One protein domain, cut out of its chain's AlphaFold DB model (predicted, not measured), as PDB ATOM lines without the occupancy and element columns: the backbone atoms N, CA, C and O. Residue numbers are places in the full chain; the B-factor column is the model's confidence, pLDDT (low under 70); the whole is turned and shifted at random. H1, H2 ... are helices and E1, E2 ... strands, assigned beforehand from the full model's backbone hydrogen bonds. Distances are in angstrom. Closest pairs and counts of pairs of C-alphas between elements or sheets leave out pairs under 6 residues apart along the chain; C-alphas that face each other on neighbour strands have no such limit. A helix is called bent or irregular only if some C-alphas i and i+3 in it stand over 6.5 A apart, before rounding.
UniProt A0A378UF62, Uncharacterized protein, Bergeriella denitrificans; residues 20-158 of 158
ATOM      1  N   LYS A  20       5.435   2.572 -55.039       76.50
ATOM      2  CA  LYS A  20       5.515   2.270 -53.594       76.50
ATOM      3  C   LYS A  20       6.041   3.429 -52.757       76.50
ATOM      4  O   LYS A  20       5.478   3.758 -51.718       76.50
ATOM      5  N   GLY A  21       7.117   4.069 -53.217       78.00
ATOM      6  CA  GLY A  21       7.724   5.202 -52.516       78.00
ATOM      7  C   GLY A  21       6.807   6.425 -52.441       78.00
ATOM      8  O   GLY A  21       6.798   7.118 -51.424       78.00
ATOM      9  N   ASN A  22       6.006   6.672 -53.480       77.50
ATOM     10  CA  ASN A  22       5.029   7.755 -53.483       77.50
ATOM     11  C   ASN A  22       3.874   7.434 -52.531       77.50
ATOM     12  O   ASN A  22       3.545   8.268 -51.693       77.50
ATOM     13  N   ASP A  23       3.332   6.216 -52.574       77.19
ATOM     14  CA  ASP A  23       2.237   5.805 -51.685       77.19
ATOM     15  C   ASP A  23       2.638   5.832 -50.200       77.19
ATOM     16  O   ASP A  23       1.848   6.252 -49.353       77.19
ATOM     17  N   ILE A  24       3.890   5.476 -49.872       81.06
ATOM     18  CA  ILE A  24       4.434   5.610 -48.509       81.06
ATOM     19  C   ILE A  24       4.493   7.082 -48.083       81.06
ATOM     20  O   ILE A  24       3.960   7.421 -47.027       81.06
ATOM     21  N   LYS A  25       5.079   7.968 -48.901       80.69
ATOM     22  CA  LYS A  25       5.155   9.413 -48.596       80.69
ATOM     23  C   LYS A  25       3.768  10.026 -48.399       80.69
ATOM     24  O   LYS A  25       3.568  10.865 -47.519       80.69
ATOM     25  N   TYR A  26       2.793   9.594 -49.195       76.06
ATOM     26  CA  TYR A  26       1.409  10.034 -49.055       76.06
ATOM     27  C   TYR A  26       0.787   9.546 -47.748       76.06
ATOM     28  O   TYR A  26       0.240  10.366 -47.004       76.06
ATOM     29  N   ALA A  27       0.920   8.260 -47.423       77.12
ATOM     30  CA  ALA A  27       0.435   7.709 -46.162       77.12
ATOM     31  C   ALA A  27       1.060   8.420 -44.946       77.12
ATOM     32  O   ALA A  27       0.345   8.786 -44.014       77.12
ATOM     33  N   GLU A  28       2.362   8.711 -44.978       80.12
ATOM     34  CA  GLU A  28       3.041   9.486 -43.931       80.12
ATOM     35  C   GLU A  28       2.465  10.897 -43.787       80.12
ATOM     36  O   GLU A  28       2.233  11.357 -42.671       80.12
ATOM     37  N   SER A  29       2.182  11.585 -44.897       77.62
ATOM     38  CA  SER A  29       1.614  12.937 -44.859       77.62
ATOM     39  C   SER A  29       0.226  12.973 -44.205       77.62
ATOM     40  O   SER A  29      -0.078  13.885 -43.432       77.62
ATOM     41  N   VAL A  30      -0.599  11.954 -44.462       76.25
ATOM     42  CA  VAL A  30      -1.929  11.799 -43.861       76.25
ATOM     43  C   VAL A  30      -1.800  11.470 -42.376       76.25
ATOM     44  O   VAL A  30      -2.420  12.125 -41.538       76.25
ATOM     45  N   GLN A  31      -0.936  10.514 -42.023       75.06
ATOM     46  CA  GLN A  31      -0.689  10.151 -40.629       75.06
ATOM     47  C   GLN A  31      -0.108  11.314 -39.819       75.06
ATOM     48  O   GLN A  31      -0.501  11.505 -38.671       75.06
ATOM     49  N   LYS A  32       0.763  12.137 -40.413       78.19
ATOM     50  CA  LYS A  32       1.341  13.322 -39.768       78.19
ATOM     51  C   LYS A  32       0.287  14.392 -39.478       78.19
ATOM     52  O   LYS A  32       0.319  14.990 -38.406       78.19
ATOM     53  N   LYS A  33      -0.685  14.594 -40.378       74.44
ATOM     54  CA  LYS A  33      -1.832  15.494 -40.138       74.44
ATOM     55  C   LYS A  33      -2.708  15.012 -38.979       74.44
ATOM     56  O   LYS A  33      -3.148  15.821 -38.171       74.44
ATOM     57  N   LEU A  34      -2.917  13.700 -38.869       71.75
ATOM     58  CA  LEU A  34      -3.713  13.078 -37.803       71.75
ATOM     59  C   LEU A  34      -2.938  12.895 -36.485       71.75
ATOM     60  O   LEU A  34      -3.551  12.634 -35.449       71.75
ATOM     61  N   PHE A  35      -1.612  13.055 -36.492       76.25
ATOM     62  CA  PHE A  35      -0.767  12.893 -35.308       76.25
ATOM     63  C   PHE A  35      -1.007  13.984 -34.263       76.25
ATOM     64  O   PHE A  35      -1.169  13.669 -33.087       76.25
ATOM     65  N   ILE A  36      -1.083  15.253 -34.684       74.62
ATOM     66  CA  ILE A  36      -1.287  16.382 -33.762       74.62
ATOM     67  C   ILE A  36      -2.615  16.220 -33.008       74.62
ATOM     68  O   ILE A  36      -2.588  16.228 -31.773       74.62
ATOM     69  N   PRO A  37      -3.754  15.958 -33.688       72.50
ATOM     70  CA  PRO A  37      -5.006  15.742 -32.983       72.50
ATOM     71  C   PRO A  37      -4.973  14.556 -32.016       72.50
ATOM     72  O   PRO A  37      -5.536  14.617 -30.925       72.50
ATOM     73  N   LYS A  38      -4.260  13.490 -32.396       75.88
ATOM     74  CA  LYS A  38      -4.120  12.262 -31.610       75.88
ATOM     75  C   LYS A  38      -3.357  12.489 -30.310       75.88
ATOM     76  O   LYS A  38      -3.812  12.061 -29.253       75.88
ATOM     77  N   VAL A  39      -2.206  13.156 -30.381       80.50
ATOM     78  CA  VAL A  39      -1.355  13.412 -29.209       80.50
ATOM     79  C   VAL A  39      -2.067  14.314 -28.211       80.50
ATOM     80  O   VAL A  39      -2.093  13.996 -27.026       80.50
ATOM     81  N   ILE A  40      -2.698  15.389 -28.688       81.06
ATOM     82  CA  ILE A  40      -3.452  16.311 -27.830       81.06
ATOM     83  C   ILE A  40      -4.599  15.574 -27.126       81.06
ATOM     84  O   ILE A  40      -4.788  15.744 -25.923       81.06
ATOM     85  N   PHE A  41      -5.327  14.712 -27.844       80.56
ATOM     86  CA  PHE A  41      -6.413  13.925 -27.259       80.56
ATOM     87  C   PHE A  41      -5.919  12.977 -26.154       80.56
ATOM     88  O   PHE A  41      -6.499  12.945 -25.068       80.56
ATOM     89  N   TYR A  42      -4.824  12.243 -26.388       82.38
ATOM     90  CA  TYR A  42      -4.243  11.365 -25.365       82.38
ATOM     91  C   TYR A  42      -3.693  12.135 -24.167       82.38
ATOM     92  O   TYR A  42      -3.901  11.710 -23.032       82.38
ATOM     93  N   PHE A  43      -3.020  13.265 -24.402       85.00
ATOM     94  CA  PHE A  43      -2.489  14.100 -23.331       85.00
ATOM     95  C   PHE A  43      -3.614  14.636 -22.443       85.00
ATOM     96  O   PHE A  43      -3.511  14.568 -21.221       85.00
ATOM     97  N   MET A  44      -4.723  15.086 -23.040       81.25
ATOM     98  CA  MET A  44      -5.897  15.522 -22.285       81.25
ATOM     99  C   MET A  44      -6.495  14.380 -21.453       81.25
ATOM    100  O   MET A  44      -6.776  14.571 -20.272       81.25
ATOM    101  N   GLY A  45      -6.676  13.194 -22.043       84.06
ATOM    102  CA  GLY A  45      -7.206  12.035 -21.318       84.06
ATOM    103  C   GLY A  45      -6.325  11.632 -20.131       84.06
ATOM    104  O   GLY A  45      -6.831  11.387 -19.038       84.06
ATOM    105  N   LEU A  46      -5.002  11.630 -20.324       88.12
ATOM    106  CA  LEU A  46      -4.035  11.347 -19.263       88.12
ATOM    107  C   LEU A  46      -4.063  12.418 -18.167       88.12
ATOM    108  O   LEU A  46      -4.053  12.089 -16.985       88.12
ATOM    109  N   PHE A  47      -4.126  13.692 -18.549       86.75
ATOM    110  CA  PHE A  47      -4.203  14.802 -17.605       86.75
ATOM    111  C   PHE A  47      -5.459  14.708 -16.730       86.75
ATOM    112  O   PHE A  47      -5.369  14.817 -15.509       86.75
ATOM    113  N   LEU A  48      -6.616  14.411 -17.331       86.06
ATOM    114  CA  LEU A  48      -7.865  14.204 -16.598       86.06
ATOM    115  C   LEU A  48      -7.759  13.033 -15.610       86.06
ATOM    116  O   LEU A  48      -8.198  13.146 -14.468       86.06
ATOM    117  N   LEU A  49      -7.142  11.924 -16.035       88.50
ATOM    118  CA  LEU A  49      -6.912  10.759 -15.182       88.50
ATOM    119  C   LEU A  49      -6.057  11.122 -13.960       88.50
ATOM    120  O   LEU A  49      -6.395  10.736 -12.846       88.50
ATOM    121  N   ILE A  50      -4.986  11.896 -14.156       89.00
ATOM    122  CA  ILE A  50      -4.116  12.359 -13.067       89.00
ATOM    123  C   ILE A  50      -4.904  13.218 -12.071       89.00
ATOM    124  O   ILE A  50      -4.801  12.989 -10.869       89.00
ATOM    125  N   LEU A  51      -5.729  14.160 -12.542       86.19
ATOM    126  CA  LEU A  51      -6.553  15.000 -11.660       86.19
ATOM    127  C   LEU A  51      -7.551  14.173 -10.836       86.19
ATOM    128  O   LEU A  51      -7.730  14.423  -9.645       86.19
ATOM    129  N   ILE A  52      -8.174  13.164 -11.451       86.31
ATOM    130  CA  ILE A  52      -9.078  12.241 -10.753       86.31
ATOM    131  C   ILE A  52      -8.313  11.435  -9.696       86.31
ATOM    132  O   ILE A  52      -8.786  11.309  -8.568       86.31
ATOM    133  N   LEU A  53      -7.124  10.924 -10.028       89.38
ATOM    134  CA  LEU A  53      -6.287  10.178  -9.085       89.38
ATOM    135  C   LEU A  53      -5.856  11.041  -7.898       89.38
ATOM    136  O   LEU A  53      -5.944  10.584  -6.762       89.38
ATOM    137  N   ILE A  54      -5.453  12.292  -8.141       86.62
ATOM    138  CA  ILE A  54      -5.125  13.244  -7.072       86.62
ATOM    139  C   ILE A  54      -6.334  13.416  -6.155       86.62
ATOM    140  O   ILE A  54      -6.198  13.233  -4.951       86.62
ATOM    141  N   LYS A  55      -7.526  13.660  -6.713       85.62
ATOM    142  CA  LYS A  55      -8.756  13.800  -5.926       85.62
ATOM    143  C   LYS A  55      -9.056  12.568  -5.070       85.62
ATOM    144  O   LYS A  55      -9.453  12.721  -3.920       85.62
ATOM    145  N   ILE A  56      -8.875  11.363  -5.607       89.06
ATOM    146  CA  ILE A  56      -9.120  10.113  -4.869       89.06
ATOM    147  C   ILE A  56      -8.106   9.931  -3.730       89.06
ATOM    148  O   ILE A  56      -8.484   9.491  -2.650       89.06
ATOM    149  N   ILE A  57      -6.832  10.266  -3.957       89.56
ATOM    150  CA  ILE A  57      -5.749  10.025  -2.992       89.56
ATOM    151  C   ILE A  57      -5.711  11.095  -1.895       89.56
ATOM    152  O   ILE A  57      -5.555  10.763  -0.724       89.56
ATOM    153  N   THR A  58      -5.816  12.376  -2.255       86.12
ATOM    154  CA  THR A  58      -5.652  13.494  -1.310       86.12
ATOM    155  C   THR A  58      -6.977  14.082  -0.836       86.12
ATOM    156  O   THR A  58      -6.980  14.889   0.089       86.12
ATOM    157  N   GLY A  59      -8.101  13.725  -1.467       80.38
ATOM    158  CA  GLY A  59      -9.409  14.336  -1.208       80.38
ATOM    159  C   GLY A  59      -9.536  15.773  -1.727       80.38
ATOM    160  O   GLY A  59     -10.611  16.362  -1.639       80.38
ATOM    161  N   ILE A  60      -8.462  16.344  -2.286       82.44
ATOM    162  CA  ILE A  60      -8.427  17.727  -2.760       82.44
ATOM    163  C   ILE A  60      -9.035  17.787  -4.155       82.44
ATOM    164  O   ILE A  60      -8.620  17.081  -5.078       82.44
ATOM    165  N   ASN A  61     -10.000  18.679  -4.333       79.88
ATOM    166  CA  ASN A  61     -10.609  18.902  -5.626       79.88
ATOM    167  C   ASN A  61      -9.720  19.865  -6.431       79.88
ATOM    168  O   ASN A  61      -9.711  21.070  -6.210       79.88
ATOM    169  N   SER A  62      -8.941  19.341  -7.381       78.38
ATOM    170  CA  SER A  62      -8.010  20.161  -8.179       78.38
ATOM    171  C   SER A  62      -8.697  21.238  -9.033       78.38
ATOM    172  O   SER A  62      -8.031  22.153  -9.507       78.38
ATOM    173  N   PHE A  63     -10.018  21.148  -9.212       75.62
ATOM    174  CA  PHE A  63     -10.837  22.164  -9.875       75.62
ATOM    175  C   PHE A  63     -11.123  23.397  -9.012       75.62
ATOM    176  O   PHE A  63     -11.612  24.385  -9.547       75.62
ATOM    177  N   ASP A  64     -10.799  23.374  -7.718       79.25
ATOM    178  CA  ASP A  64     -10.935  24.552  -6.853       79.25
ATOM    179  C   ASP A  64      -9.836  25.588  -7.154       79.25
ATOM    180  O   ASP A  64      -9.954  26.762  -6.816       79.25
ATOM    181  N   ASN A  65      -8.764  25.168  -7.837       83.94
ATOM    182  CA  ASN A  65      -7.779  26.084  -8.386       83.94
ATOM    183  C   ASN A  65      -8.347  26.755  -9.645       83.94
ATOM    184  O   ASN A  65      -8.532  26.103 -10.677       83.94
ATOM    185  N   GLU A  66      -8.558  28.070  -9.570       85.38
ATOM    186  CA  GLU A  66      -9.126  28.882 -10.650       85.38
ATOM    187  C   GLU A  66      -8.401  28.682 -11.988       85.38
ATOM    188  O   GLU A  66      -9.041  28.571 -13.032       85.38
ATOM    189  N   ILE A  67      -7.070  28.553 -11.978       85.38
ATOM    190  CA  ILE A  67      -6.276  28.366 -13.200       85.38
ATOM    191  C   ILE A  67      -6.630  27.039 -13.879       85.38
ATOM    192  O   ILE A  67      -6.833  26.988 -15.093       85.38
ATOM    193  N   ILE A  68      -6.730  25.960 -13.097       84.12
ATOM    194  CA  ILE A  68      -7.067  24.622 -13.602       84.12
ATOM    195  C   ILE A  68      -8.514  24.605 -14.104       84.12
ATOM    196  O   ILE A  68      -8.794  24.032 -15.160       84.12
ATOM    197  N   PHE A  69      -9.418  25.277 -13.391       84.88
ATOM    198  CA  PHE A  69     -10.817  25.402 -13.778       84.88
ATOM    199  C   PHE A  69     -10.991  26.137 -15.113       84.88
ATOM    200  O   PHE A  69     -11.614  25.598 -16.031       84.88
ATOM    201  N   TYR A  70     -10.396  27.323 -15.271       87.50
ATOM    202  CA  TYR A  70     -10.478  28.086 -16.520       87.50
ATOM    203  C   TYR A  70      -9.785  27.372 -17.684       87.50
ATOM    204  O   TYR A  70     -10.306  27.387 -18.801       87.50
ATOM    205  N   PHE A  71      -8.657  26.697 -17.435       85.75
ATOM    206  CA  PHE A  71      -7.997  25.871 -18.447       85.75
ATOM    207  C   PHE A  71      -8.911  24.741 -18.933       85.75
ATOM    208  O   PHE A  71      -9.063  24.535 -20.139       85.75
ATOM    209  N   PHE A  72      -9.571  24.040 -18.007       84.62
ATOM    210  CA  PHE A  72     -10.509  22.976 -18.345       84.62
ATOM    211  C   PHE A  72     -11.733  23.503 -19.102       84.62
ATOM    212  O   PHE A  72     -12.120  22.926 -20.118       84.62
ATOM    213  N   LEU A  73     -12.307  24.626 -18.665       87.44
ATOM    214  CA  LEU A  73     -13.447  25.258 -19.326       87.44
ATOM    215  C   LEU A  73     -13.106  25.685 -20.761       87.44
ATOM    216  O   LEU A  73     -13.853  25.371 -21.687       87.44
ATOM    217  N   PHE A  74     -11.960  26.346 -20.961       88.25
ATOM    218  CA  PHE A  74     -11.461  26.719 -22.286       88.25
ATOM    219  C   PHE A  74     -11.303  25.489 -23.185       88.25
ATOM    220  O   PHE A  74     -11.727  25.489 -24.344       88.25
ATOM    221  N   PHE A  75     -10.734  24.412 -22.648       83.19
ATOM    222  CA  PHE A  75     -10.519  23.196 -23.415       83.19
ATOM    223  C   PHE A  75     -11.837  22.499 -23.780       83.19
ATOM    224  O   PHE A  75     -12.000  22.050 -24.912       83.19
ATOM    225  N   MET A  76     -12.801  22.442 -22.862       84.25
ATOM    226  CA  MET A  76     -14.118  21.855 -23.120       84.25
ATOM    227  C   MET A  76     -14.919  22.668 -24.144       84.25
ATOM    228  O   MET A  76     -15.537  22.085 -25.034       84.25
ATOM    229  N   LEU A  77     -14.897  24.000 -24.035       87.00
ATOM    230  CA  LEU A  77     -15.720  24.886 -24.859       87.00
ATOM    231  C   LEU A  77     -15.117  25.155 -26.242       87.00
ATOM    232  O   LEU A  77     -15.852  25.251 -27.219       87.00
ATOM    233  N   LEU A  78     -13.793  25.291 -26.335       86.69
ATOM    234  CA  LEU A  78     -13.101  25.650 -27.576       86.69
ATOM    235  C   LEU A  78     -12.183  24.534 -28.067       86.69
ATOM    236  O   LEU A  78     -12.199  24.210 -29.253       86.69
ATOM    237  N   GLY A  79     -11.433  23.898 -27.165       83.44
ATOM    238  CA  GLY A  79     -10.524  22.803 -27.510       83.44
ATOM    239  C   GLY A  79     -11.246  21.651 -28.211       83.44
ATOM    240  O   GLY A  79     -10.961  21.368 -29.371       83.44
ATOM    241  N   ILE A  80     -12.222  21.017 -27.554       82.44
ATOM    242  CA  ILE A  80     -12.931  19.842 -28.087       82.44
ATOM    243  C   ILE A  80     -13.576  20.114 -29.459       82.44
ATOM    244  O   ILE A  80     -13.321  19.329 -30.378       82.44
ATOM    245  N   PRO A  81     -14.345  21.203 -29.671       82.81
ATOM    246  CA  PRO A  81     -14.909  21.497 -30.990       82.81
ATOM    247  C   PRO A  81     -13.849  21.681 -32.080       82.81
ATOM    248  O   PRO A  81     -13.988  21.120 -33.167       82.81
ATOM    249  N   ILE A  82     -12.758  22.398 -31.787       84.69
ATOM    250  CA  ILE A  82     -11.647  22.582 -32.733       84.69
ATOM    251  C   ILE A  82     -11.015  21.227 -33.078       84.69
ATOM    252  O   ILE A  82     -10.764  20.947 -34.251       84.69
ATOM    253  N   MET A  83     -10.821  20.348 -32.088       79.25
ATOM    254  CA  MET A  83     -10.291  19.003 -32.318       79.25
ATOM    255  C   MET A  83     -11.205  18.167 -33.212       79.25
ATOM    256  O   MET A  83     -10.706  17.468 -34.094       79.25
ATOM    257  N   ILE A  84     -12.525  18.246 -33.027       77.69
ATOM    258  CA  ILE A  84     -13.502  17.547 -33.872       77.69
ATOM    259  C   ILE A  84     -13.404  18.048 -35.319       77.69
ATOM    260  O   ILE A  84     -13.304  17.237 -36.239       77.69
ATOM    261  N   ILE A  85     -13.350  19.365 -35.534       81.00
ATOM    262  CA  ILE A  85     -13.233  19.958 -36.877       81.00
ATOM    263  C   ILE A  85     -11.921  19.540 -37.555       81.00
ATOM    264  O   ILE A  85     -11.935  19.069 -38.694       81.00
ATOM    265  N   LEU A  86     -10.788  19.652 -36.851       78.50
ATOM    266  CA  LEU A  86      -9.474  19.236 -37.360       78.50
ATOM    267  C   LEU A  86      -9.444  17.754 -37.724       78.50
ATOM    268  O   LEU A  86      -8.813  17.351 -38.698       78.50
ATOM    269  N   THR A  87     -10.153  16.949 -36.950       72.69
ATOM    270  CA  THR A  87     -10.275  15.518 -37.168       72.69
ATOM    271  C   THR A  87     -11.109  15.198 -38.409       72.69
ATOM    272  O   THR A  87     -10.711  14.345 -39.200       72.69
ATOM    273  N   ILE A  88     -12.223  15.902 -38.629       74.62
ATOM    274  CA  ILE A  88     -13.043  15.766 -39.844       74.62
ATOM    275  C   ILE A  88     -12.233  16.175 -41.078       74.62
ATOM    276  O   ILE A  88     -12.217  15.450 -42.072       74.62
ATOM    277  N   TYR A  89     -11.508  17.295 -40.999       73.88
ATOM    278  CA  TYR A  89     -10.642  17.761 -42.082       73.88
ATOM    279  C   TYR A  89      -9.487  16.786 -42.361       73.88
ATOM    280  O   TYR A  89      -9.197  16.461 -43.512       73.88
ATOM    281  N   GLY A  90      -8.860  16.254 -41.308       69.50
ATOM    282  CA  GLY A  90      -7.829  15.219 -41.404       69.50
ATOM    283  C   GLY A  90      -8.348  13.868 -41.913       69.50
ATOM    284  O   GLY A  90      -7.570  13.085 -42.451       69.50
ATOM    285  N   GLY A  91      -9.653  13.613 -41.782       67.94
ATOM    286  CA  GLY A  91     -10.347  12.428 -42.288       67.94
ATOM    287  C   GLY A  91     -10.751  12.505 -43.764       67.94
ATOM    288  O   GLY A  91     -11.358  11.565 -44.281       67.94
ATOM    289  N   ILE A  92     -10.442  13.595 -44.475       72.75
ATOM    290  CA  ILE A  92     -10.667  13.679 -45.924       72.75
ATOM    291  C   ILE A  92      -9.635  12.798 -46.628       72.75
ATOM    292  O   ILE A  92      -8.424  12.969 -46.477       72.75
ATOM    293  N   CYS A  93     -10.106  11.843 -47.429       72.81
ATOM    294  CA  CYS A  93      -9.205  11.021 -48.222       72.81
ATOM    295  C   CYS A  93      -8.587  11.851 -49.361       72.81
ATOM    296  O   CYS A  93      -9.338  12.376 -50.180       72.81
ATOM    297  N   PRO A  94      -7.251  11.912 -49.499       68.12
ATOM    298  CA  PRO A  94      -6.609  12.675 -50.569       68.12
ATOM    299  C   PRO A  94      -6.787  12.054 -51.964       68.12
ATOM    300  O   PRO A  94      -6.591  12.742 -52.954       68.12
ATOM    301  N   HIS A  95      -7.161  10.772 -52.070       70.94
ATOM    302  CA  HIS A  95      -7.350  10.111 -53.368       70.94
ATOM    303  C   HIS A  95      -8.734  10.350 -53.967       70.94
ATOM    304  O   HIS A  95      -8.856  10.571 -55.166       70.94
ATOM    305  N   CYS A  96      -9.783  10.289 -53.146       72.75
ATOM    306  CA  CYS A  96     -11.155  10.481 -53.615       72.75
ATOM    307  C   CYS A  96     -11.765  11.817 -53.182       72.75
ATOM    308  O   CYS A  96     -12.894  12.096 -53.562       72.75
ATOM    309  N   HIS A  97     -11.053  12.618 -52.379       74.75
ATOM    310  CA  HIS A  97     -11.528  13.881 -51.795       74.75
ATOM    311  C   HIS A  97     -12.856  13.749 -51.027       74.75
ATOM    312  O   HIS A  97     -13.542  14.734 -50.769       74.75
ATOM    313  N   GLN A  98     -13.218  12.524 -50.637       72.94
ATOM    314  CA  GLN A  98     -14.423  12.243 -49.868       72.94
ATOM    315  C   GLN A  98     -14.078  12.105 -48.391       72.94
ATOM    316  O   GLN A  98     -13.011  11.598 -48.024       72.94
ATOM    317  N   PHE A  99     -15.026  12.522 -47.555       69.25
ATOM    318  CA  PHE A  99     -14.995  12.238 -46.131       69.25
ATOM    319  C   PHE A  99     -15.000  10.727 -45.916       69.25
ATOM    320  O   PHE A  99     -15.771   9.987 -46.536       69.25
ATOM    321  N   GLN A 100     -14.099  10.264 -45.059       66.12
ATOM    322  CA  GLN A 100     -14.084   8.872 -44.645       66.12
ATOM    323  C   GLN A 100     -15.299   8.608 -43.761       66.12
ATOM    324  O   GLN A 100     -15.515   9.303 -42.770       66.12
ATOM    325  N   ASP A 101     -16.075   7.577 -44.104       59.44
ATOM    326  CA  ASP A 101     -17.087   7.064 -43.184       59.44
ATOM    327  C   ASP A 101     -16.384   6.657 -41.884       59.44
ATOM    328  O   ASP A 101     -15.417   5.886 -41.905       59.44
ATOM    329  N   LEU A 102     -16.874   7.188 -40.766       55.91
ATOM    330  CA  LEU A 102     -16.334   7.004 -39.421       55.91
ATOM    331  C   LEU A 102     -16.648   5.582 -38.916       55.91
ATOM    332  O   LEU A 102     -17.459   5.382 -38.021       55.91
ATOM    333  N   ASN A 103     -16.015   4.577 -39.523       48.47
ATOM    334  CA  ASN A 103     -16.166   3.149 -39.221       48.47
ATOM    335  C   ASN A 103     -15.003   2.640 -38.351       48.47
ATOM    336  O   ASN A 103     -14.327   1.663 -38.675       48.47
ATOM    337  N   GLY A 104     -14.731   3.321 -37.240       49.09
ATOM    338  CA  GLY A 104     -13.833   2.775 -36.229       49.09
ATOM    339  C   GLY A 104     -14.459   1.547 -35.565       49.09
ATOM    340  O   GLY A 104     -15.675   1.420 -35.445       49.09
ATOM    341  N   LYS A 105     -13.624   0.608 -35.129       43.72
ATOM    342  CA  LYS A 105     -14.041  -0.454 -34.211       43.72
ATOM    343  C   LYS A 105     -13.628  -0.012 -32.814       43.72
ATOM    344  O   LYS A 105     -12.438   0.135 -32.562       43.72
ATOM    345  N   ILE A 106     -14.593   0.242 -31.940       43.16
ATOM    346  CA  ILE A 106     -14.358   0.469 -30.518       43.16
ATOM    347  C   ILE A 106     -14.570  -0.873 -29.825       43.16
ATOM    348  O   ILE A 106     -15.655  -1.448 -29.876       43.16
ATOM    349  N   THR A 107     -13.521  -1.393 -29.206       41.62
ATOM    350  CA  THR A 107     -13.611  -2.564 -28.335       41.62
ATOM    351  C   THR A 107     -14.036  -2.090 -26.950       41.62
ATOM    352  O   THR A 107     -13.271  -1.396 -26.283       41.62
ATOM    353  N   GLY A 108     -15.259  -2.417 -26.540       42.50
ATOM    354  CA  GLY A 108     -15.740  -2.226 -25.176       42.50
ATOM    355  C   GLY A 108     -15.598  -3.518 -24.373       42.50
ATOM    356  O   GLY A 108     -15.786  -4.608 -24.915       42.50
ATOM    357  N   MET A 109     -15.276  -3.397 -23.086       34.31
ATOM    358  CA  MET A 109     -15.400  -4.491 -22.120       34.31
ATOM    359  C   MET A 109     -16.647  -4.252 -21.270       34.31
ATOM    360  O   MET A 109     -16.773  -3.205 -20.639       34.31
ATOM    361  N   THR A 110     -17.553  -5.224 -21.256       39.50
ATOM    362  CA  THR A 110     -18.562  -5.394 -20.202       39.50
ATOM    363  C   THR A 110     -18.080  -6.509 -19.270       39.50
ATOM    364  O   THR A 110     -17.273  -7.334 -19.697       39.50
ATOM    365  N   GLU A 111     -18.577  -6.555 -18.027       51.78
ATOM    366  CA  GLU A 111     -18.142  -7.467 -16.948       51.78
ATOM    367  C   GLU A 111     -17.922  -8.934 -17.373       51.78
ATOM    368  O   GLU A 111     -17.042  -9.573 -16.813       51.78
ATOM    369  N   ASN A 112     -18.617  -9.440 -18.407       47.56
ATOM    370  CA  ASN A 112     -18.450 -10.807 -18.929       47.56
ATOM    371  C   ASN A 112     -18.270 -10.931 -20.463       47.56
ATOM    372  O   ASN A 112     -18.355 -12.038 -20.995       47.56
ATOM    373  N   SER A 113     -18.062  -9.845 -21.224       37.97
ATOM    374  CA  SER A 113     -17.868  -9.964 -22.687       37.97
ATOM    375  C   SER A 113     -17.184  -8.766 -23.354       37.97
ATOM    376  O   SER A 113     -17.377  -7.605 -22.992       37.97
ATOM    377  N   LEU A 114     -16.376  -9.080 -24.373       46.78
ATOM    378  CA  LEU A 114     -15.777  -8.119 -25.296       46.78
ATOM    379  C   LEU A 114     -16.768  -7.827 -26.425       46.78
ATOM    380  O   LEU A 114     -16.995  -8.674 -27.290       46.78
ATOM    381  N   PHE A 115     -17.326  -6.619 -26.449       49.19
ATOM    382  CA  PHE A 115     -18.170  -6.170 -27.550       49.19
ATOM    383  C   PHE A 115     -17.375  -5.273 -28.492       49.19
ATOM    384  O   PHE A 115     -16.755  -4.289 -28.090       49.19
ATOM    385  N   VAL A 116     -17.409  -5.607 -29.781       45.56
ATOM    386  CA  VAL A 116     -16.816  -4.790 -30.841       45.56
ATOM    387  C   VAL A 116     -17.912  -3.893 -31.402       45.56
ATOM    388  O   VAL A 116     -18.664  -4.287 -32.292       45.56
ATOM    389  N   SER A 117     -18.024  -2.687 -30.857       45.22
ATOM    390  CA  SER A 117     -18.931  -1.660 -31.360       45.22
ATOM    391  C   SER A 117     -18.313  -0.959 -32.572       45.22
ATOM    392  O   SER A 117     -17.102  -0.725 -32.626       45.22
ATOM    393  N   LYS A 118     -19.132  -0.604 -33.567       41.47
ATOM    394  CA  LYS A 118     -18.722   0.367 -34.587       41.47
ATOM    395  C   LYS A 118     -18.792   1.738 -33.939       41.47
ATOM    396  O   LYS A 118     -19.881   2.219 -33.645       41.47
ATOM    397  N   GLY A 119     -17.655   2.366 -33.711       39.66
ATOM    398  CA  GLY A 119     -17.642   3.727 -33.216       39.66
ATOM    399  C   GLY A 119     -16.610   4.585 -33.913       39.66
ATOM    400  O   GLY A 119     -15.950   4.184 -34.862       39.66
ATOM    401  N   ILE A 120     -16.513   5.826 -33.481       45.09
ATOM    402  CA  ILE A 120     -15.827   6.867 -34.232       45.09
ATOM    403  C   ILE A 120     -14.357   6.864 -33.804       45.09
ATOM    404  O   ILE A 120     -14.005   7.432 -32.777       45.09
ATOM    405  N   SER A 121     -13.487   6.191 -34.567       47.56
ATOM    406  CA  SER A 121     -12.032   6.274 -34.375       47.56
ATOM    407  C   SER A 121     -11.375   6.938 -35.588       47.56
ATOM    408  O   SER A 121     -11.015   6.250 -36.547       47.56
ATOM    409  N   PRO A 122     -11.133   8.253 -35.528       52.19
ATOM    410  CA  PRO A 122     -10.428   8.973 -36.583       52.19
ATOM    411  C   PRO A 122      -8.927   8.645 -36.651       52.19
ATOM    412  O   PRO A 122      -8.245   8.990 -37.609       52.19
ATOM    413  N   PHE A 123      -8.394   7.973 -35.629       54.50
ATOM    414  CA  PHE A 123      -6.955   7.825 -35.403       54.50
ATOM    415  C   PHE A 123      -6.338   6.523 -35.929       54.50
ATOM    416  O   PHE A 123      -5.121   6.336 -35.813       54.50
ATOM    417  N   PHE A 124      -7.161   5.611 -36.453       57.62
ATOM    418  CA  PHE A 124      -6.768   4.257 -36.864       57.62
ATOM    419  C   PHE A 124      -7.357   3.897 -38.233       57.62
ATOM    420  O   PHE A 124      -7.966   2.844 -38.412       57.62
ATOM    421  N   ILE A 125      -7.192   4.790 -39.207       66.19
ATOM    422  CA  ILE A 125      -7.697   4.577 -40.563       66.19
ATOM    423  C   ILE A 125      -6.554   4.044 -41.425       66.19
ATOM    424  O   ILE A 125      -5.661   4.777 -41.840       66.19
ATOM    425  N   ASN A 126      -6.560   2.731 -41.647       71.62
ATOM    426  CA  ASN A 126      -5.571   2.059 -42.494       71.62
ATOM    427  C   ASN A 126      -5.922   2.159 -43.981       71.62
ATOM    428  O   ASN A 126      -5.028   2.262 -44.814       71.62
ATOM    429  N   TYR A 127      -7.216   2.159 -44.300       72.88
ATOM    430  CA  TYR A 127      -7.737   2.177 -45.663       72.88
ATOM    431  C   TYR A 127      -8.907   3.154 -45.762       72.88
ATOM    432  O   TYR A 127      -9.690   3.286 -44.821       72.88
ATOM    433  N   CYS A 128      -9.053   3.824 -46.902       76.44
ATOM    434  CA  CYS A 128     -10.211   4.671 -47.151       76.44
ATOM    435  C   CYS A 128     -11.471   3.811 -47.316       76.44
ATOM    436  O   CYS A 128     -11.500   2.909 -48.150       76.44
ATOM    437  N   SER A 129     -12.540   4.134 -46.588       71.38
ATOM    438  CA  SER A 129     -13.827   3.426 -46.668       71.38
ATOM    439  C   SER A 129     -14.546   3.578 -48.013       71.38
ATOM    440  O   SER A 129     -15.348   2.718 -48.368       71.38
ATOM    441  N   LYS A 130     -14.248   4.636 -48.778       72.94
ATOM    442  CA  LYS A 130     -14.854   4.901 -50.091       72.94
ATOM    443  C   LYS A 130     -14.027   4.337 -51.243       72.94
ATOM    444  O   LYS A 130     -14.552   3.594 -52.067       72.94
ATOM    445  N   CYS A 131     -12.738   4.685 -51.304       73.62
ATOM    446  CA  CYS A 131     -11.879   4.322 -52.436       73.62
ATOM    447  C   CYS A 131     -10.953   3.126 -52.198       73.62
ATOM    448  O   CYS A 131     -10.341   2.638 -53.149       73.62
ATOM    449  N   GLY A 132     -10.836   2.651 -50.955       71.12
ATOM    450  CA  GLY A 132      -9.940   1.554 -50.586       71.12
ATOM    451  C   GLY A 132      -8.453   1.916 -50.588       71.12
ATOM    452  O   GLY A 132      -7.629   1.027 -50.394       71.12
ATOM    453  N   ALA A 133      -8.094   3.188 -50.799       77.25
ATOM    454  CA  ALA A 133      -6.698   3.615 -50.813       77.25
ATOM    455  C   ALA A 133      -6.021   3.371 -49.453       77.25
ATOM    456  O   ALA A 133      -6.648   3.643 -48.419       77.25
ATOM    457  N   PRO A 134      -4.765   2.894 -49.430       77.00
ATOM    458  CA  PRO A 134      -4.006   2.755 -48.197       77.00
ATOM    459  C   PRO A 134      -3.652   4.142 -47.646       77.00
ATOM    460  O   PRO A 134      -3.116   4.995 -48.345       77.00
ATOM    461  N   LEU A 135      -3.965   4.375 -46.375       74.38
ATOM    462  CA  LEU A 135      -3.728   5.647 -45.677       74.38
ATOM    463  C   LEU A 135      -2.684   5.512 -44.564       74.38
ATOM    464  O   LEU A 135      -2.317   6.502 -43.936       74.38
ATOM    465  N   SER A 136      -2.199   4.294 -44.312       77.38
ATOM    466  CA  SER A 136      -1.131   4.015 -43.359       77.38
ATOM    467  C   SER A 136       0.039   3.318 -44.040       77.38
ATOM    468  O   SER A 136      -0.147   2.496 -44.935       77.38
ATOM    469  N   VAL A 137       1.259   3.591 -43.572       78.31
ATOM    470  CA  VAL A 137       2.475   2.939 -44.090       78.31
ATOM    471  C   VAL A 137       2.381   1.411 -43.968       78.31
ATOM    472  O   VAL A 137       2.830   0.676 -44.846       78.31
ATOM    473  N   LYS A 138       1.724   0.920 -42.907       78.75
ATOM    474  CA  LYS A 138       1.439  -0.510 -42.718       78.75
ATOM    475  C   LYS A 138       0.552  -1.067 -43.835       78.75
ATOM    476  O   LYS A 138       0.912  -2.083 -44.419       78.75
ATOM    477  N   ALA A 139      -0.542  -0.380 -44.162       79.06
ATOM    478  CA  ALA A 139      -1.447  -0.781 -45.237       79.06
ATOM    479  C   ALA A 139      -0.747  -0.789 -46.602       79.06
ATOM    480  O   ALA A 139      -0.904  -1.735 -47.369       79.06
ATOM    481  N   VAL A 140       0.084   0.221 -46.887       79.38
ATOM    482  CA  VAL A 140       0.892   0.249 -48.116       79.38
ATOM    483  C   VAL A 140       1.793  -0.989 -48.177       79.38
ATOM    484  O   VAL A 140       1.744  -1.751 -49.142       79.38
ATOM    485  N   ASN A 141       2.562  -1.259 -47.119       82.81
ATOM    486  CA  ASN A 141       3.476  -2.401 -47.078       82.81
ATOM    487  C   ASN A 141       2.767  -3.759 -47.211       82.81
ATOM    488  O   ASN A 141       3.296  -4.652 -47.872       82.81
ATOM    489  N   GLU A 142       1.578  -3.920 -46.626       83.00
ATOM    490  CA  GLU A 142       0.766  -5.135 -46.768       83.00
ATOM    491  C   GLU A 142       0.337  -5.383 -48.217       83.00
ATOM    492  O   GLU A 142       0.493  -6.504 -48.712       83.00
ATOM    493  N   ILE A 143      -0.155  -4.351 -48.917       81.38
ATOM    494  CA  ILE A 143      -0.566  -4.478 -50.321       81.38
ATOM    495  C   ILE A 143       0.637  -4.872 -51.187       81.38
ATOM    496  O   ILE A 143       0.553  -5.841 -51.944       81.38
ATOM    497  N   TYR A 144       1.770  -4.177 -51.041       79.75
ATOM    498  CA  TYR A 144       2.971  -4.465 -51.832       79.75
ATOM    499  C   TYR A 144       3.534  -5.865 -51.554       79.75
ATOM    500  O   TYR A 144       3.868  -6.580 -52.493       79.75
ATOM    501  N   LYS A 145       3.558  -6.319 -50.294       84.12
ATOM    502  CA  LYS A 145       4.012  -7.676 -49.944       84.12
ATOM    503  C   LYS A 145       3.099  -8.765 -50.525       84.12
ATOM    504  O   LYS A 145       3.569  -9.814 -50.975       84.12
ATOM    505  N   LYS A 146       1.781  -8.534 -50.533       81.19
ATOM    506  CA  LYS A 146       0.809  -9.451 -51.151       81.19
ATOM    507  C   LYS A 146       0.975  -9.506 -52.671       81.19
ATOM    508  O   LYS A 146       0.874 -10.575 -53.262       81.19
ATOM    509  N   TYR A 147       1.284  -8.375 -53.296       76.38
ATOM    510  CA  TYR A 147       1.561  -8.323 -54.724       76.38
ATOM    511  C   TYR A 147       2.874  -9.045 -55.084       76.38
ATOM    512  O   TYR A 147       2.884  -9.892 -55.972       76.38
ATOM    513  N   GLU A 148       3.961  -8.794 -54.343       79.00
ATOM    514  CA  GLU A 148       5.267  -9.453 -54.528       79.00
ATOM    515  C   GLU A 148       5.198 -10.984 -54.356       79.00
ATOM    516  O   GLU A 148       5.936 -11.725 -55.003       79.00
ATOM    517  N   SER A 149       4.316 -11.487 -53.487       77.12
ATOM    518  CA  SER A 149       4.095 -12.934 -53.333       77.12
ATOM    519  C   SER A 149       3.288 -13.524 -54.491       77.12
ATOM    520  O   SER A 149       3.651 -14.580 -55.003       77.12
ATOM    521  N   GLN A 150       2.252 -12.831 -54.967       74.25
ATOM    522  CA  GLN A 150       1.468 -13.266 -56.129       74.25
ATOM    523  C   GLN A 150       2.269 -13.230 -57.437       74.25
ATOM    524  O   GLN A 150       2.100 -14.111 -58.280       74.25
ATOM    525  N   SER A 151       3.163 -12.253 -57.613       67.75
ATOM    526  CA  SER A 151       4.031 -12.174 -58.795       67.75
ATOM    527  C   SER A 151       5.096 -13.274 -58.816       67.75
ATOM    528  O   SER A 151       5.429 -13.775 -59.889       67.75
ATOM    529  N   LYS A 152       5.588 -13.707 -57.646       69.19
ATOM    530  CA  LYS A 152       6.475 -14.876 -57.520       69.19
ATOM    531  C   LYS A 152       5.762 -16.186 -57.850       69.19
ATOM    532  O   LYS A 152       6.332 -16.984 -58.580       69.19
ATOM    533  N   ILE A 153       4.521 -16.368 -57.389       66.94
ATOM    534  CA  ILE A 153       3.714 -17.567 -57.680       66.94
ATOM    535  C   ILE A 153       3.428 -17.687 -59.187       66.94
ATOM    536  O   ILE A 153       3.671 -18.732 -59.780       66.94
ATOM    537  N   LYS A 154       3.029 -16.592 -59.847       59.34
ATOM    538  CA  LYS A 154       2.804 -16.590 -61.305       59.34
ATOM    539  C   LYS A 154       4.067 -16.846 -62.134       59.34
ATOM    540  O   LYS A 154       3.967 -17.318 -63.257       59.34
ATOM    541  N   LYS A 155       5.249 -16.508 -61.609       60.94
ATOM    542  CA  LYS A 155       6.538 -16.813 -62.253       60.94
ATOM    543  C   LYS A 155       7.010 -18.250 -62.025       60.94
ATOM    544  O   LYS A 155       7.911 -18.667 -62.731       60.94
ATOM    545  N   SER A 156       6.464 -18.963 -61.039       60.19
ATOM    546  CA  SER A 156       6.760 -20.385 -60.810       60.19
ATOM    547  C   SER A 156       5.791 -21.337 -61.519       60.19
ATOM    548  O   SER A 156       6.052 -22.532 -61.560       60.19
ATOM    549  N   GLU A 157       4.672 -20.820 -62.037       55.16
ATOM    550  CA  GLU A 157       3.668 -21.575 -62.808       55.16
ATOM    551  C   GLU A 157       3.858 -21.465 -64.336       55.16
ATOM    552  O   GLU A 157       3.194 -22.186 -65.077       55.16
ATOM    553  N   ASN A 158       4.764 -20.591 -64.793       47.34
ATOM    554  CA  ASN A 158       5.210 -20.445 -66.187       47.34
ATOM    555  C   ASN A 158       6.647 -20.946 -66.336       47.34
ATOM    556  O   ASN A 158       6.978 -21.436 -67.436       47.34
TER     557      ASN A 158
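Overview. This is residues 20 to 158 of the 158 residues of an uncharacterized protein of Bergeriella denitrificans (UniProt A0A378UF62). A long kinked helix, H1, forms the spine; bent H2 folds back along it, meeting it near residue 34 and leaving an open gap towards their link. H3 meets the first residues of H1 and continues as an arm whose residues 145 to 158 stick out, while the tip of a thin strand hairpin, residues 109 to 114, also sticks out. The 139 printed residues include three helices and two strands, ordered H1, H2, E1, E2, H3; the class is mostly helix, and the sheet, E1 - E2, is antiparallel. The whole is loose, with a radius of gyration of the C-alphas of 20.9 A and spans of 76 by 38 by 22 A.

Arrangement. Begin with H1, residues 20 to 58, which has a kink of 36 degrees near residue 34. H2, residues 66 to 90, was assigned as one helix by its hydrogen bonds but is bent: C-alphas 77 and 80 are 6.6 A apart, and its arms H2a, residues 66 to 77, and H2b, residues 80 to 90, stand at a steep tilt of 41 degrees. H2a is apart from H1. H2b touches H1 at residues 30 to 37 alone, closest at the C-alphas of Leu 34 and Gly 90, 5.9 A, at a shallow tilt of 17 degrees, opposite ways. E1, residues 104 to 110, and E2, residues 113 to 119, form an antiparallel hairpin; look for N 106 and O 117, within hydrogen-bond range at 2.8 A. H3, residues 137 to 156, touches H1, closest at the C-alphas of Ile 24 and Val 137, 5.5 A, at a steep tilt of 42 degrees, opposite ways. Every O i to N i+4 pair is within hydrogen-bond range in H2a, H2b and H3; H1 has 33 of 35.

Along the chain. Find C-alpha 20 at (5.515, 2.270, -53.594); from there H1 runs 54.6 A. H2a measures 16.2 A, H2b 15.0 A, E1 18.6 A and E2 17.3 A. H3 runs 29.0 A to C-alpha 156 at (6.760, -20.385, -60.810).

Size, cuts and confidence. The C-alphas of Asp 64 and Asn 158 are farthest apart, at 76.2 A. The printed part has no cut; the links H2 to E1 and E2 to H3 are long. Look for pLDDT under 70 at residues 90 to 91, 94, 99 to 125 and 151 to 158.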